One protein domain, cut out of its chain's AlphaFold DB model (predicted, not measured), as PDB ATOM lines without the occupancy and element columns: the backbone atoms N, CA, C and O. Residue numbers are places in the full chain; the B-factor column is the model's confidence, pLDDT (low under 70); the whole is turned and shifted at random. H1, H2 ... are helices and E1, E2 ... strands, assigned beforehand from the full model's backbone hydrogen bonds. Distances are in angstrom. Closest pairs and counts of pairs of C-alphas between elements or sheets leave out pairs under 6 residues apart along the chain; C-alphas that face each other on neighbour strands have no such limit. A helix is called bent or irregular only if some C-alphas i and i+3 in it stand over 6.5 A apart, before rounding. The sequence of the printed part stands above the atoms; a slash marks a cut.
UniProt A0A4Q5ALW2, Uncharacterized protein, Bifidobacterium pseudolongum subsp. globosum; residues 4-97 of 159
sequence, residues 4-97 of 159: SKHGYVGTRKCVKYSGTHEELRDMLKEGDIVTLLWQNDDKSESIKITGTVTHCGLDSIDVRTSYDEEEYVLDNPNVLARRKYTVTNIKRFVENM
ATOM      1  N   SER A   4      12.035  19.955  41.999       86.88
ATOM      2  CA  SER A   4      12.390  19.550  43.359       86.88
ATOM      3  C   SER A   4      13.127  18.217  43.362       86.88
ATOM      4  O   SER A   4      12.734  17.279  42.666       86.88
ATOM      5  N   LYS A   5      14.164  18.095  44.192       89.81
ATOM      6  CA  LYS A   5      14.896  16.844  44.405       89.81
ATOM      7  C   LYS A   5      15.171  16.631  45.887       89.81
ATOM      8  O   LYS A   5      15.632  17.539  46.573       89.81
ATOM      9  N   HIS A   6      14.951  15.414  46.369       89.19
ATOM     10  CA  HIS A   6      15.352  15.030  47.719       89.19
ATOM     11  C   HIS A   6      16.880  15.022  47.854       89.19
ATOM     12  O   HIS A   6      17.607  14.624  46.940       89.19
ATOM     13  N   GLY A   7      17.369  15.455  49.008       90.69
ATOM     14  CA  GLY A   7      18.786  15.524  49.322       90.69
ATOM     15  C   GLY A   7      19.022  15.631  50.821       90.69
ATOM     16  O   GLY A   7      18.139  15.336  51.629       90.69
ATOM     17  N   TYR A   8      20.231  16.054  51.174       89.94
ATOM     18  CA  TYR A   8      20.654  16.217  52.556       89.94
ATOM     19  C   TYR A   8      21.445  17.516  52.734       89.94
ATOM     20  O   TYR A   8      22.170  17.948  51.831       89.94
ATOM     21  N   VAL A   9      21.328  18.120  53.915       87.31
ATOM     22  CA  VAL A   9      22.280  19.112  54.432       87.31
ATOM     23  C   VAL A   9      22.858  18.542  55.721       87.31
ATOM     24  O   VAL A   9      22.142  18.365  56.706       87.31
ATOM     25  N   GLY A  10      24.144  18.184  55.695       88.12
ATOM     26  CA  GLY A  10      24.722  17.327  56.731       88.12
ATOM     27  C   GLY A  10      23.990  15.982  56.774       88.12
ATOM     28  O   GLY A  10      23.880  15.301  55.757       88.12
ATOM     29  N   THR A  11      23.452  15.623  57.936       90.50
ATOM     30  CA  THR A  11      22.669  14.393  58.154       90.50
ATOM     31  C   THR A  11      21.157  14.587  58.004       90.50
ATOM     32  O   THR A  11      20.405  13.612  58.010       90.50
ATOM     33  N   ARG A  12      20.688  15.831  57.861       90.75
ATOM     34  CA  ARG A  12      19.259  16.170  57.839       90.75
ATOM     35  C   ARG A  12      18.704  16.089  56.422       90.75
ATOM     36  O   ARG A  12      19.321  16.595  55.481       90.75
ATOM     37  N   LYS A  13      17.535  15.460  56.271       91.12
ATOM     38  CA  LYS A  13      16.836  15.334  54.983       91.12
ATOM     39  C   LYS A  13      16.298  16.691  54.549       91.12
ATOM     40  O   LYS A  13      15.701  17.409  55.343       91.12
ATOM     41  N   CYS A  14      16.448  17.019  53.274       92.19
ATOM     42  CA  CYS A  14      15.881  18.233  52.702       92.19
ATOM     43  C   CYS A  14      15.296  17.984  51.312       92.19
ATOM     44  O   CYS A  14      15.709  17.066  50.598       92.19
ATOM     45  N   VAL A  15      14.401  18.866  50.887       90.75
ATOM     46  CA  VAL A  15      14.036  19.032  49.483       90.75
ATOM     47  C   VAL A  15      14.792  20.237  48.944       90.75
ATOM     48  O   VAL A  15      14.709  21.338  49.484       90.75
ATOM     49  N   LYS A  16      15.576  20.006  47.893       93.62
ATOM     50  CA  LYS A  16      16.259  21.042  47.127       93.62
ATOM     51  C   LYS A  16      15.348  21.478  45.988       93.62
ATOM     52  O   LYS A  16      15.026  20.656  45.129       93.62
ATOM     53  N   TYR A  17      15.001  22.751  45.957       92.75
ATOM     54  CA  TYR A  17      14.276  23.372  44.863       92.75
ATOM     55  C   TYR A  17      15.231  24.098  43.916       92.75
ATOM     56  O   TYR A  17      16.256  24.656  44.316       92.75
ATOM     57  N   SER A  18      14.926  24.052  42.625       89.44
ATOM     58  CA  SER A  18      15.673  24.742  41.572       89.44
ATOM     59  C   SER A  18      14.691  25.271  40.529       89.44
ATOM     60  O   SER A  18      13.763  24.562  40.140       89.44
ATOM     61  N   GLY A  19      14.892  26.507  40.090       92.50
ATOM     62  CA  GLY A  19      13.993  27.229  39.193       92.50
ATOM     63  C   GLY A  19      14.567  28.599  38.844       92.50
ATOM     64  O   GLY A  19      15.748  28.853  39.095       92.50
ATOM     65  N   THR A  20      13.738  29.457  38.254       95.06
ATOM     66  CA  THR A  20      14.083  30.872  38.026       95.06
ATOM     67  C   THR A  20      14.147  31.649  39.343       95.06
ATOM     68  O   THR A  20      13.671  31.164  40.374       95.06
ATOM     69  N   HIS A  21      14.749  32.842  39.329       94.50
ATOM     70  CA  HIS A  21      14.834  33.671  40.531       94.50
ATOM     71  C   HIS A  21      13.439  33.994  41.075       94.50
ATOM     72  O   HIS A  21      13.209  33.820  42.268       94.50
ATOM     73  N   GLU A  22      12.529  34.414  40.201       93.50
ATOM     74  CA  GLU A  22      11.168  34.834  40.524       93.50
ATOM     75  C   GLU A  22      10.389  33.682  41.164       93.50
ATOM     76  O   GLU A  22       9.832  33.824  42.248       93.50
ATOM     77  N   GLU A  23      10.451  32.498  40.549       92.38
ATOM     78  CA  GLU A  23       9.799  31.297  41.074       92.38
ATOM     79  C   GLU A  23      10.337  30.880  42.447       92.38
ATOM     80  O   GLU A  23       9.577  30.448  43.313       92.38
ATOM     81  N   LEU A  24      11.655  30.962  42.650       93.88
ATOM     82  CA  LEU A  24      12.257  30.615  43.933       93.88
ATOM     83  C   LEU A  24      11.941  31.676  44.991       93.88
ATOM     84  O   LEU A  24      11.589  31.316  46.110       93.88
ATOM     85  N   ARG A  25      12.022  32.962  44.638       93.06
ATOM     86  CA  ARG A  25      11.699  34.088  45.521       93.06
ATOM     87  C   ARG A  25      10.290  33.952  46.085       93.06
ATOM     88  O   ARG A  25      10.128  33.995  47.297       93.06
ATOM     89  N   ASP A  26       9.306  33.712  45.225       89.00
ATOM     90  CA  ASP A  26       7.896  33.637  45.621       89.00
ATOM     91  C   ASP A  26       7.588  32.399  46.496       89.00
ATOM     92  O   ASP A  26       6.544  32.317  47.142       89.00
ATOM     93  N   MET A  27       8.504  31.425  46.550       88.12
ATOM     94  CA  MET A  27       8.388  30.210  47.360       88.12
ATOM     95  C   MET A  27       9.176  30.266  48.681       88.12
ATOM     96  O   MET A  27       9.013  29.360  49.512       88.12
ATOM     97  N   LEU A  28      10.042  31.267  48.876       90.25
ATOM     98  CA  LEU A  28      10.878  31.391  50.073       90.25
ATOM     99  C   LEU A  28      10.033  31.423  51.346       90.25
ATOM    100  O   LEU A  28       9.000  32.087  51.419       90.25
ATOM    101  N   LYS A  29      10.499  30.705  52.366       89.12
ATOM    102  CA  LYS A  29       9.903  30.706  53.701       89.12
ATOM    103  C   LYS A  29      10.990  30.797  54.761       89.12
ATOM    104  O   LYS A  29      12.112  30.332  54.560       89.12
ATOM    105  N   GLU A  30      10.626  31.343  55.913       90.06
ATOM    106  CA  GLU A  30      11.471  31.306  57.102       90.06
ATOM    107  C   GLU A  30      11.845  29.852  57.448       90.06
ATOM    108  O   GLU A  30      11.049  28.919  57.306       90.06
ATOM    109  N   GLY A  31      13.098  29.643  57.850       88.38
ATOM    110  CA  GLY A  31      13.681  28.326  58.103       88.38
ATOM    111  C   GLY A  31      14.225  27.601  56.865       88.38
ATOM    112  O   GLY A  31      14.820  26.527  57.016       88.38
ATOM    113  N   ASP A  32      14.064  28.151  55.658       92.94
ATOM    114  CA  ASP A  32      14.736  27.641  54.462       92.94
ATOM    115  C   ASP A  32      16.239  27.909  54.510       92.94
ATOM    116  O   ASP A  32      16.683  28.970  54.938       92.94
ATOM    117  N   ILE A  33      17.045  26.986  53.983       95.62
ATOM    118  CA  ILE A  33      18.430  27.295  53.624       95.62
ATOM    119  C   ILE A  33      18.435  27.832  52.197       95.62
ATOM    120  O   ILE A  33      18.182  27.089  51.246       95.62
ATOM    121  N   VAL A  34      18.772  29.105  52.040       96.56
ATOM    122  CA  VAL A  34      18.815  29.787  50.747       96.56
ATOM    123  C   VAL A  34      20.256  29.957  50.275       96.56
ATOM    124  O   VAL A  34      21.175  30.135  51.074       96.56
ATOM    125  N   THR A  35      20.468  29.908  48.961       96.62
ATOM    126  CA  THR A  35      21.706  30.377  48.335       96.62
ATOM    127  C   THR A  35      21.423  31.620  47.503       96.62
ATOM    128  O   THR A  35      20.712  31.551  46.495       96.62
ATOM    129  N   LEU A  36      22.038  32.730  47.899       96.56
ATOM    130  CA  LEU A  36      21.956  34.022  47.233       96.56
ATOM    131  C   LEU A  36      23.198  34.269  46.378       96.56
ATOM    132  O   LEU A  36      24.308  33.891  46.764       96.56
ATOM    133  N   LEU A  37      23.010  34.918  45.232       96.31
ATOM    134  CA  LEU A  37      24.078  35.343  44.336       96.31
ATOM    135  C   LEU A  37      23.861  36.799  43.926       96.31
ATOM    136  O   LEU A  37      22.868  37.120  43.277       96.31
ATOM    137  N   TRP A  38      24.823  37.652  44.253       95.31
ATOM    138  CA  TRP A  38      24.985  38.954  43.614       95.31
ATOM    139  C   TRP A  38      26.155  38.881  42.636       95.31
ATOM    140  O   TRP A  38      27.164  38.232  42.925       95.31
ATOM    141  N   GLN A  39      26.022  39.529  41.485       92.38
ATOM    142  CA  GLN A  39      27.036  39.553  40.436       92.38
ATOM    143  C   GLN A  39      26.973  40.899  39.701       92.38
ATOM    144  O   GLN A  39      25.878  41.405  39.463       92.38
ATOM    145  N   ASN A  40      28.131  41.474  39.359       89.12
ATOM    146  CA  ASN A  40      28.195  42.666  38.501       89.12
ATOM    147  C   ASN A  40      27.725  42.335  37.074       89.12
ATOM    148  O   ASN A  40      27.828  41.188  36.636       89.12
ATOM    149  N   ASP A  41      27.281  43.340  36.317       84.75
ATOM    150  CA  ASP A  41      26.761  43.164  34.949       84.75
ATOM    151  C   ASP A  41      27.769  42.493  33.999       84.75
ATOM    152  O   ASP A  41      27.411  41.671  33.152       84.75
ATOM    153  N   ASP A  42      29.054  42.809  34.172       89.00
ATOM    154  CA  ASP A  42      30.176  42.244  33.415       89.00
ATOM    155  C   ASP A  42      30.620  40.856  33.913       89.00
ATOM    156  O   ASP A  42      31.496  40.228  33.316       89.00
ATOM    157  N   LYS A  43      30.007  40.368  34.998       85.31
ATOM    158  CA  LYS A  43      30.284  39.095  35.676       85.31
ATOM    159  C   LYS A  43      31.695  38.963  36.256       85.31
ATOM    160  O   LYS A  43      32.078  37.849  36.620       85.31
ATOM    161  N   SER A  44      32.444  40.059  36.375       87.69
ATOM    162  CA  SER A  44      33.820  40.057  36.892       87.69
ATOM    163  C   SER A  44      33.892  39.770  38.393       87.69
ATOM    164  O   SER A  44      34.810  39.093  38.855       87.69
ATOM    165  N   GLU A  45      32.887  40.219  39.145       87.81
ATOM    166  CA  GLU A  45      32.765  39.992  40.582       87.81
ATOM    167  C   GLU A  45      31.449  39.300  40.911       87.81
ATOM    168  O   GLU A  45      30.409  39.559  40.300       87.81
ATOM    169  N   SER A  46      31.491  38.426  41.914       93.00
ATOM    170  CA  SER A  46      30.291  37.813  42.467       93.00
ATOM    171  C   SER A  46      30.440  37.547  43.956       93.00
ATOM    172  O   SER A  46      31.529  37.244  44.445       93.00
ATOM    173  N   ILE A  47      29.327  37.650  44.674       93.62
ATOM    174  CA  ILE A  47      29.216  37.281  46.082       93.62
ATOM    175  C   ILE A  47      28.151  36.205  46.179       93.62
ATOM    176  O   ILE A  47      27.007  36.405  45.768       93.62
ATOM    177  N   LYS A  48      28.535  35.062  46.749       95.06
ATOM    178  CA  LYS A  48      27.637  33.942  47.000       95.06
ATOM    179  C   LYS A  48      27.482  33.737  48.496       95.06
ATOM    180  O   LYS A  48      28.460  33.458  49.182       95.06
ATOM    181  N   ILE A  49      26.246  33.808  48.970       94.38
ATOM    182  CA  ILE A  49      25.896  33.605  50.377       94.38
ATOM    183  C   ILE A  49      25.055  32.342  50.478       94.38
ATOM    184  O   ILE A  49      24.278  32.008  49.582       94.38
ATOM    185  N   THR A  50      25.238  31.577  51.547       95.75
ATOM    186  CA  THR A  50      24.348  30.466  51.885       95.75
ATOM    187  C   THR A  50      24.103  30.479  53.379       95.75
ATOM    188  O   THR A  50      25.050  30.410  54.157       95.75
ATOM    189  N   GLY A  51      22.836  30.548  53.762       96.00
ATOM    190  CA  GLY A  51      22.429  30.652  55.156       96.00
ATOM    191  C   GLY A  51      20.966  30.283  55.336       96.00
ATOM    192  O   GLY A  51      20.299  29.879  54.381       96.00
ATOM    193  N   THR A  52      20.491  30.381  56.571       95.69
ATOM    194  CA  THR A  52      19.099  30.096  56.932       95.69
ATOM    195  C   THR A  52      18.302  31.388  56.912       95.69
ATOM    196  O   THR A  52      18.714  32.355  57.543       95.69
ATOM    197  N   VAL A  53      17.169  31.401  56.218       95.25
ATOM    198  CA  VAL A  53      16.239  32.531  56.214       95.25
ATOM    199  C   VAL A  53      15.608  32.649  57.596       95.25
ATOM    200  O   VAL A  53      14.991  31.693  58.073       95.25
ATOM    201  N   THR A  54      15.774  33.792  58.245       93.50
ATOM    202  CA  THR A  54      15.178  34.090  59.554       93.50
ATOM    203  C   THR A  54      13.966  34.998  59.440       93.50
ATOM    204  O   THR A  54      13.081  34.890  60.283       93.50
ATOM    205  N   HIS A  55      13.882  35.804  58.378       93.06
ATOM    206  CA  HIS A  55      12.719  36.629  58.077       93.06
ATOM    207  C   HIS A  55      12.497  36.791  56.565       93.06
ATOM    208  O   HIS A  55      13.461  36.928  55.807       93.06
ATOM    209  N   CYS A  56      11.231  36.797  56.129       91.62
ATOM    210  CA  CYS A  56      10.840  37.115  54.752       91.62
ATOM    211  C   CYS A  56      10.099  38.460  54.680       91.62
ATOM    212  O   CYS A  56       8.914  38.533  55.011       91.62
ATOM    213  N   GLY A  57      10.778  39.500  54.192       88.94
ATOM    214  CA  GLY A  57      10.164  40.770  53.814       88.94
ATOM    215  C   GLY A  57       9.561  40.737  52.404       88.94
ATOM    216  O   GLY A  57       9.589  39.721  51.710       88.94
ATOM    217  N   LEU A  58       9.014  41.875  51.961       86.50
ATOM    218  CA  LEU A  58       8.451  42.012  50.606       86.50
ATOM    219  C   LEU A  58       9.533  41.949  49.517       86.50
ATOM    220  O   LEU A  58       9.332  41.334  48.473       86.50
ATOM    221  N   ASP A  59      10.672  42.587  49.779       91.00
ATOM    222  CA  ASP A  59      11.748  42.816  48.809       91.00
ATOM    223  C   ASP A  59      13.132  42.401  49.327       91.00
ATOM    224  O   ASP A  59      14.132  42.459  48.606       91.00
ATOM    225  N   SER A  60      13.196  41.969  50.581       94.44
ATOM    226  CA  SER A  60      14.410  41.571  51.277       94.44
ATOM    227  C   SER A  60      14.149  40.354  52.153       94.44
ATOM    228  O   SER A  60      13.005  40.021  52.473       94.44
ATOM    229  N   ILE A  61      15.226  39.663  52.507       96.12
ATOM    230  CA  ILE A  61      15.199  38.561  53.464       96.12
ATOM    231  C   ILE A  61      16.343  38.712  54.455       96.12
ATOM    232  O   ILE A  61      17.454  39.074  54.063       96.12
ATOM    233  N   ASP A  62      16.090  38.351  55.705       97.25
ATOM    234  CA  ASP A  62      17.152  38.210  56.696       97.25
ATOM    235  C   ASP A  62      17.710  36.794  56.605       97.25
ATOM    236  O   ASP A  62      16.967  35.803  56.592       97.25
ATOM    237  N   VAL A  63      19.032  36.685  56.485       97.19
ATOM    238  CA  VAL A  63      19.723  35.404  56.356       97.19
ATOM    239  C   VAL A  63      20.784  35.293  57.433       97.19
ATOM    240  O   VAL A  63      21.764  36.035  57.457       97.19
ATOM    241  N   ARG A  64      20.628  34.280  58.284       97.00
ATOM    242  CA  ARG A  64      21.629  33.879  59.265       97.00
ATOM    243  C   ARG A  64      22.645  32.932  58.637       97.00
ATOM    244  O   ARG A  64      22.310  31.810  58.232       97.00
ATOM    245  N   THR A  65      23.894  33.372  58.571       93.00
ATOM    246  CA  THR A  65      25.048  32.549  58.208       93.00
ATOM    247  C   THR A  65      25.683  31.936  59.465       93.00
ATOM    248  O   THR A  65      25.134  31.998  60.563       93.00
ATOM    249  N   SER A  66      26.837  31.282  59.325       85.44
ATOM    250  CA  SER A  66      27.609  30.800  60.478       85.44
ATOM    251  C   SER A  66      28.258  31.916  61.303       85.44
ATOM    252  O   SER A  66      28.719  31.635  62.407       85.44
ATOM    253  N   TYR A  67      28.345  33.135  60.767       82.56
ATOM    254  CA  TYR A  67      29.095  34.240  61.369       82.56
ATOM    255  C   TYR A  67      28.192  35.374  61.855       82.56
ATOM    256  O   TYR A  67      28.489  35.991  62.875       82.56
ATOM    257  N   ASP A  68      27.101  35.625  61.139       92.56
ATOM    258  CA  ASP A  68      26.248  36.794  61.302       92.56
ATOM    259  C   ASP A  68      24.815  36.529  60.825       92.56
ATOM    260  O   ASP A  68      24.471  35.459  60.315       92.56
ATOM    261  N   GLU A  69      23.967  37.524  61.040       95.06
ATOM    262  CA  GLU A  69      22.644  37.632  60.452       95.06
ATOM    263  C   GLU A  69      22.554  39.009  59.806       95.06
ATOM    264  O   GLU A  69      22.800  40.020  60.465       95.06
ATOM    265  N   GLU A  70      22.264  39.028  58.512       95.62
ATOM    266  CA  GLU A  70      22.205  40.245  57.710       95.62
ATOM    267  C   GLU A  70      20.966  40.234  56.811       95.62
ATOM    268  O   GLU A  70      20.500  39.175  56.377       95.62
ATOM    269  N   GLU A  71      20.472  41.431  56.501       95.94
ATOM    270  CA  GLU A  71      19.405  41.651  55.530       95.94
ATOM    271  C   GLU A  71      19.981  41.699  54.106       95.94
ATOM    272  O   GLU A  71      20.924  42.441  53.810       95.94
ATOM    273  N   TYR A  72      19.370  40.951  53.187       95.44
ATOM    274  CA  TYR A  72      19.736  40.928  51.774       95.44
ATOM    275  C   TYR A  72      18.555  41.323  50.892       95.44
ATOM    276  O   TYR A  72      17.515  40.664  50.877       95.44
ATOM    277  N   VAL A  73      18.747  42.371  50.090       96.12
ATOM    278  CA  VAL A  73      17.761  42.819  49.098       96.12
ATOM    279  C   VAL A  73      17.753  41.866  47.906       96.12
ATOM    280  O   VAL A  73      18.790  41.627  47.276       96.12
ATOM    281  N   LEU A  74      16.581  41.332  47.576       95.69
ATOM    282  CA  LEU A  74      16.404  40.423  46.450       95.69
ATOM    283  C   LEU A  74      16.259  41.190  45.133       95.69
ATOM    284  O   LEU A  74      15.897  42.369  45.106       95.69
ATOM    285  N   ASP A  75      16.566  40.529  44.020       93.88
ATOM    286  CA  ASP A  75      16.443  41.136  42.698       93.88
ATOM    287  C   ASP A  75      14.978  41.318  42.274       93.88
ATOM    288  O   ASP A  75      14.350  40.474  41.642       93.88
ATOM    289  N   ASN A  76      14.412  42.463  42.657       89.00
ATOM    290  CA  ASN A  76      13.089  42.903  42.243       89.00
ATOM    291  C   ASN A  76      13.209  44.134  41.320       89.00
ATOM    292  O   ASN A  76      13.875  45.113  41.693       89.00
ATOM    293  N   PRO A  77      12.557  44.139  40.137       85.81
ATOM    294  CA  PRO A  77      12.525  45.295  39.237       85.81
ATOM    295  C   PRO A  77      12.061  46.598  39.898       85.81
ATOM    296  O   PRO A  77      12.511  47.673  39.510       85.81
ATOM    297  N   ASN A  78      11.199  46.510  40.914       86.38
ATOM    298  CA  ASN A  78      10.590  47.674  41.563       86.38
ATOM    299  C   ASN A  78      11.449  48.293  42.679       86.38
ATOM    300  O   ASN A  78      11.066  49.308  43.254       86.38
ATOM    301  N   VAL A  79      12.605  47.702  42.986       88.12
ATOM    302  CA  VAL A  79      13.455  48.109  44.111       88.12
ATOM    303  C   VAL A  79      14.731  48.750  43.591       88.12
ATOM    304  O   VAL A  79      15.360  48.240  42.666       88.12
ATOM    305  N   LEU A  80      15.162  49.856  44.191       87.56
ATOM    306  CA  LEU A  80      16.448  50.482  43.889       87.56
ATOM    307  C   LEU A  80      17.435  50.174  45.017       87.56
ATOM    308  O   LEU A  80      17.338  50.733  46.104       87.56
ATOM    309  N   ALA A  81      18.395  49.287  44.750       87.75
ATOM    310  CA  ALA A  81      19.446  48.914  45.691       87.75
ATOM    311  C   ALA A  81      20.778  48.710  44.961       87.75
ATOM    312  O   ALA A  81      20.804  48.279  43.809       87.75
ATOM    313  N   ARG A  82      21.893  49.006  45.642       85.50
ATOM    314  CA  ARG A  82      23.248  48.882  45.073       85.50
ATOM    315  C   ARG A  82      23.640  47.430  44.791       85.50
ATOM    316  O   ARG A  82      24.369  47.169  43.840       85.50
ATOM    317  N   ARG A  83      23.196  46.501  45.637       90.75
ATOM    318  CA  ARG A  83      23.402  45.062  45.466       90.75
ATOM    319  C   ARG A  83      22.053  44.372  45.551       90.75
ATOM    320  O   ARG A  83      21.377  44.491  46.566       90.75
ATOM    321  N   LYS A  84      21.690  43.682  44.476       94.44
ATOM    322  CA  LYS A  84      20.487  42.862  44.380       94.44
ATOM    323  C   LYS A  84      20.879  41.404  44.250       94.44
ATOM    324  O   LYS A  84      21.711  41.057  43.413       94.44
ATOM    325  N   TYR A  85      20.307  40.563  45.094       96.31
ATOM    326  CA  TYR A  85      20.664  39.159  45.159       96.31
ATOM    327  C   TYR A  85      19.620  38.304  44.452       96.31
ATOM    328  O   TYR A  85      18.425  38.362  44.736       96.31
ATOM    329  N   THR A  86      20.094  37.445  43.561       96.19
ATOM    330  CA  THR A  86      19.274  36.411  42.942       96.19
ATOM    331  C   THR A  86      19.245  35.174  43.832       96.19
ATOM    332  O   THR A  86      20.267  34.707  44.347       96.19
ATOM    333  N   VAL A  87      18.051  34.620  44.017       96.88
ATOM    334  CA  VAL A  87      17.849  33.333  44.684       96.88
ATOM    335  C   VAL A  87      18.179  32.236  43.684       96.88
ATOM    336  O   VAL A  87      17.502  32.084  42.673       96.88
ATOM    337  N   THR A  88      19.224  31.460  43.961       95.38
ATOM    338  CA  THR A  88      19.708  30.422  43.030       95.38
ATOM    339  C   THR A  88      19.281  29.014  43.429       95.38
ATOM    340  O   THR A  88      19.293  28.092  42.611       95.38
ATOM    341  N   ASN A  89      18.954  28.816  44.706       94.00
ATOM    342  CA  ASN A  89      18.622  27.516  45.271       94.00
ATOM    343  C   ASN A  89      17.965  27.692  46.642       94.00
ATOM    344  O   ASN A  89      18.405  28.526  47.434       94.00
ATOM    345  N   ILE A  90      16.974  26.850  46.926       95.56
ATOM    346  CA  ILE A  90      16.336  26.725  48.236       95.56
ATOM    347  C   ILE A  90      16.451  25.273  48.676       95.56
ATOM    348  O   ILE A  90      16.096  24.356  47.935       95.56
ATOM    349  N   LYS A  91      16.916  25.042  49.898       95.12
ATOM    350  CA  LYS A  91      16.849  23.744  50.562       95.12
ATOM    351  C   LYS A  91      15.939  23.875  51.771       95.12
ATOM    352  O   LYS A  91      16.295  24.529  52.746       95.12
ATOM    353  N   ARG A  92      14.797  23.199  51.722       92.56
ATOM    354  CA  ARG A  92      13.863  23.125  52.844       92.56
ATOM    355  C   ARG A  92      14.064  21.811  53.567       92.56
ATOM    356  O   ARG A  92      14.006  20.751  52.941       92.56
ATOM    357  N   PHE A  93      14.327  21.865  54.865       90.50
ATOM    358  CA  PHE A  93      14.369  20.657  55.676       90.50
ATOM    359  C   PHE A  93      13.010  19.960  55.664       90.50
ATOM    360  O   PHE A  93      11.980  20.631  55.693       90.50
ATOM    361  N   VAL A  94      13.007  18.626  55.594       85.25
ATOM    362  CA  VAL A  94      11.752  17.862  55.503       85.25
ATOM    363  C   VAL A  94      10.887  18.133  56.729       85.25
ATOM    364  O   VAL A  94       9.691  18.324  56.563       85.25
ATOM    365  N   GLU A  95      11.495  18.262  57.910       81.50
ATOM    366  CA  GLU A  95      10.868  18.672  59.174       81.50
ATOM    367  C   GLU A  95      10.166  20.043  59.136       81.50
ATOM    368  O   GLU A  95       9.283  20.283  59.948       81.50
ATOM    369  N   ASN A  96      10.487  20.911  58.172       79.00
ATOM    370  CA  ASN A  96       9.875  22.236  58.010       79.00
ATOM    371  C   ASN A  96       8.908  22.289  56.810       79.00
ATOM    372  O   ASN A  96       8.499  23.368  56.378       79.00
ATOM    373  N   MET A  97       8.583  21.150  56.191       84.00
ATOM    374  CA  MET A  97       7.722  21.142  55.009       84.00
ATOM    375  C   MET A  97       6.256  21.348  55.375       84.00
ATOM    376  O   MET A  97       5.671  20.575  56.132       84.00
TER     377      MET A  97
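This is residues 4 to 97 of the 159 residues of an uncharacterized protein of Bifidobacterium pseudolongum subsp. globosum (UniProt A0A4Q5ALW2). A single strongly twisted sheet of seven strands folds back on itself at the bent strand E4, and its short leaf of E5 and E6 comes only partly face to face with the larger leaf of E1, E2, E7 and E3. E1 and E2 make one end of the longest axis, away from the E5 and E6 leaf, and the five-residue helix H1 packs on E7. The printed part has 94 residues, with E1 E2 H1 E3 E4 E5 E6 E7 along the chain; the sheet runs E1 E2 E7 E3 E4 E5 E6, all antiparallel, and the class is mostly strand. It is compact, with a radius of gyration of the C-alphas of 13.1 A and spans of 37 by 24 by 23 A, only just elongated.

E1, residues 4 to 9, is an edge strand and forms a hairpin with E2, residues 12 to 18, with N 7 and O 14 2.8 A apart. E2 is also antiparallel to E7, residues 86 to 93, at 149 degrees, with N 15 and O 92 2.8 A apart. H1, residues 21 to 25, is on the sheet at a height of 7.0 A, only just over E7, on which 3 of its 5 C-alphas fall; the closest C-alphas are those of His 21 and Val 87, 5.1 A apart. Every O i to N i+4 pair in H1 is within hydrogen-bond range. E2, H1 and E3, residues 33 to 39, form a split strand-helix-strand unit, two strands running the same way with E7 between them, and its crossover is right-handed. E7 and E3 are antiparallel at 169 degrees, with N 35 and O 89 2.9 A apart. E3, E4, residues 46 to 56, E5, residues 60 to 64, and E6, residues 69 to 73, form a meander, each strand the antiparallel neighbour of the one before. E4 bends by 90 degrees at residue 53; it pairs with E3 over residues 46 to 52, where N 36 and O 49 are 2.9 A apart, and with E5 over residues 52 to 56, where N 54 and O 62 are 2.9 A apart. Between E5 and the edge strand E6, N 72 and O 61 are 2.8 A apart. In this folded sheet, one sheet bent back into two leaves, E4 is the hinge, and 12 pairs of C-alphas are within 11 A across the leaves. E1 and E6 are apart.

E1 begins at C-alpha 4, (12.390, 19.550, 43.359). E2 is 18.7 A long from first to last C-alpha, E3 20.0 A and E7 20.8 A. E4, the longest strand by residues, measures 23.0 A and starts at C-alpha 46, (30.291, 37.813, 42.467). E7 ends at C-alpha 93, (14.369, 20.657, 55.676).

The two C-alphas farthest apart, those of Asp 42 and Glu 95, are 39.9 A apart. The link from E6 to E7, residues 74 to 85, is long. The printed part has no cut. Its mean pLDDT is 91.6, and no printed residue is under 70.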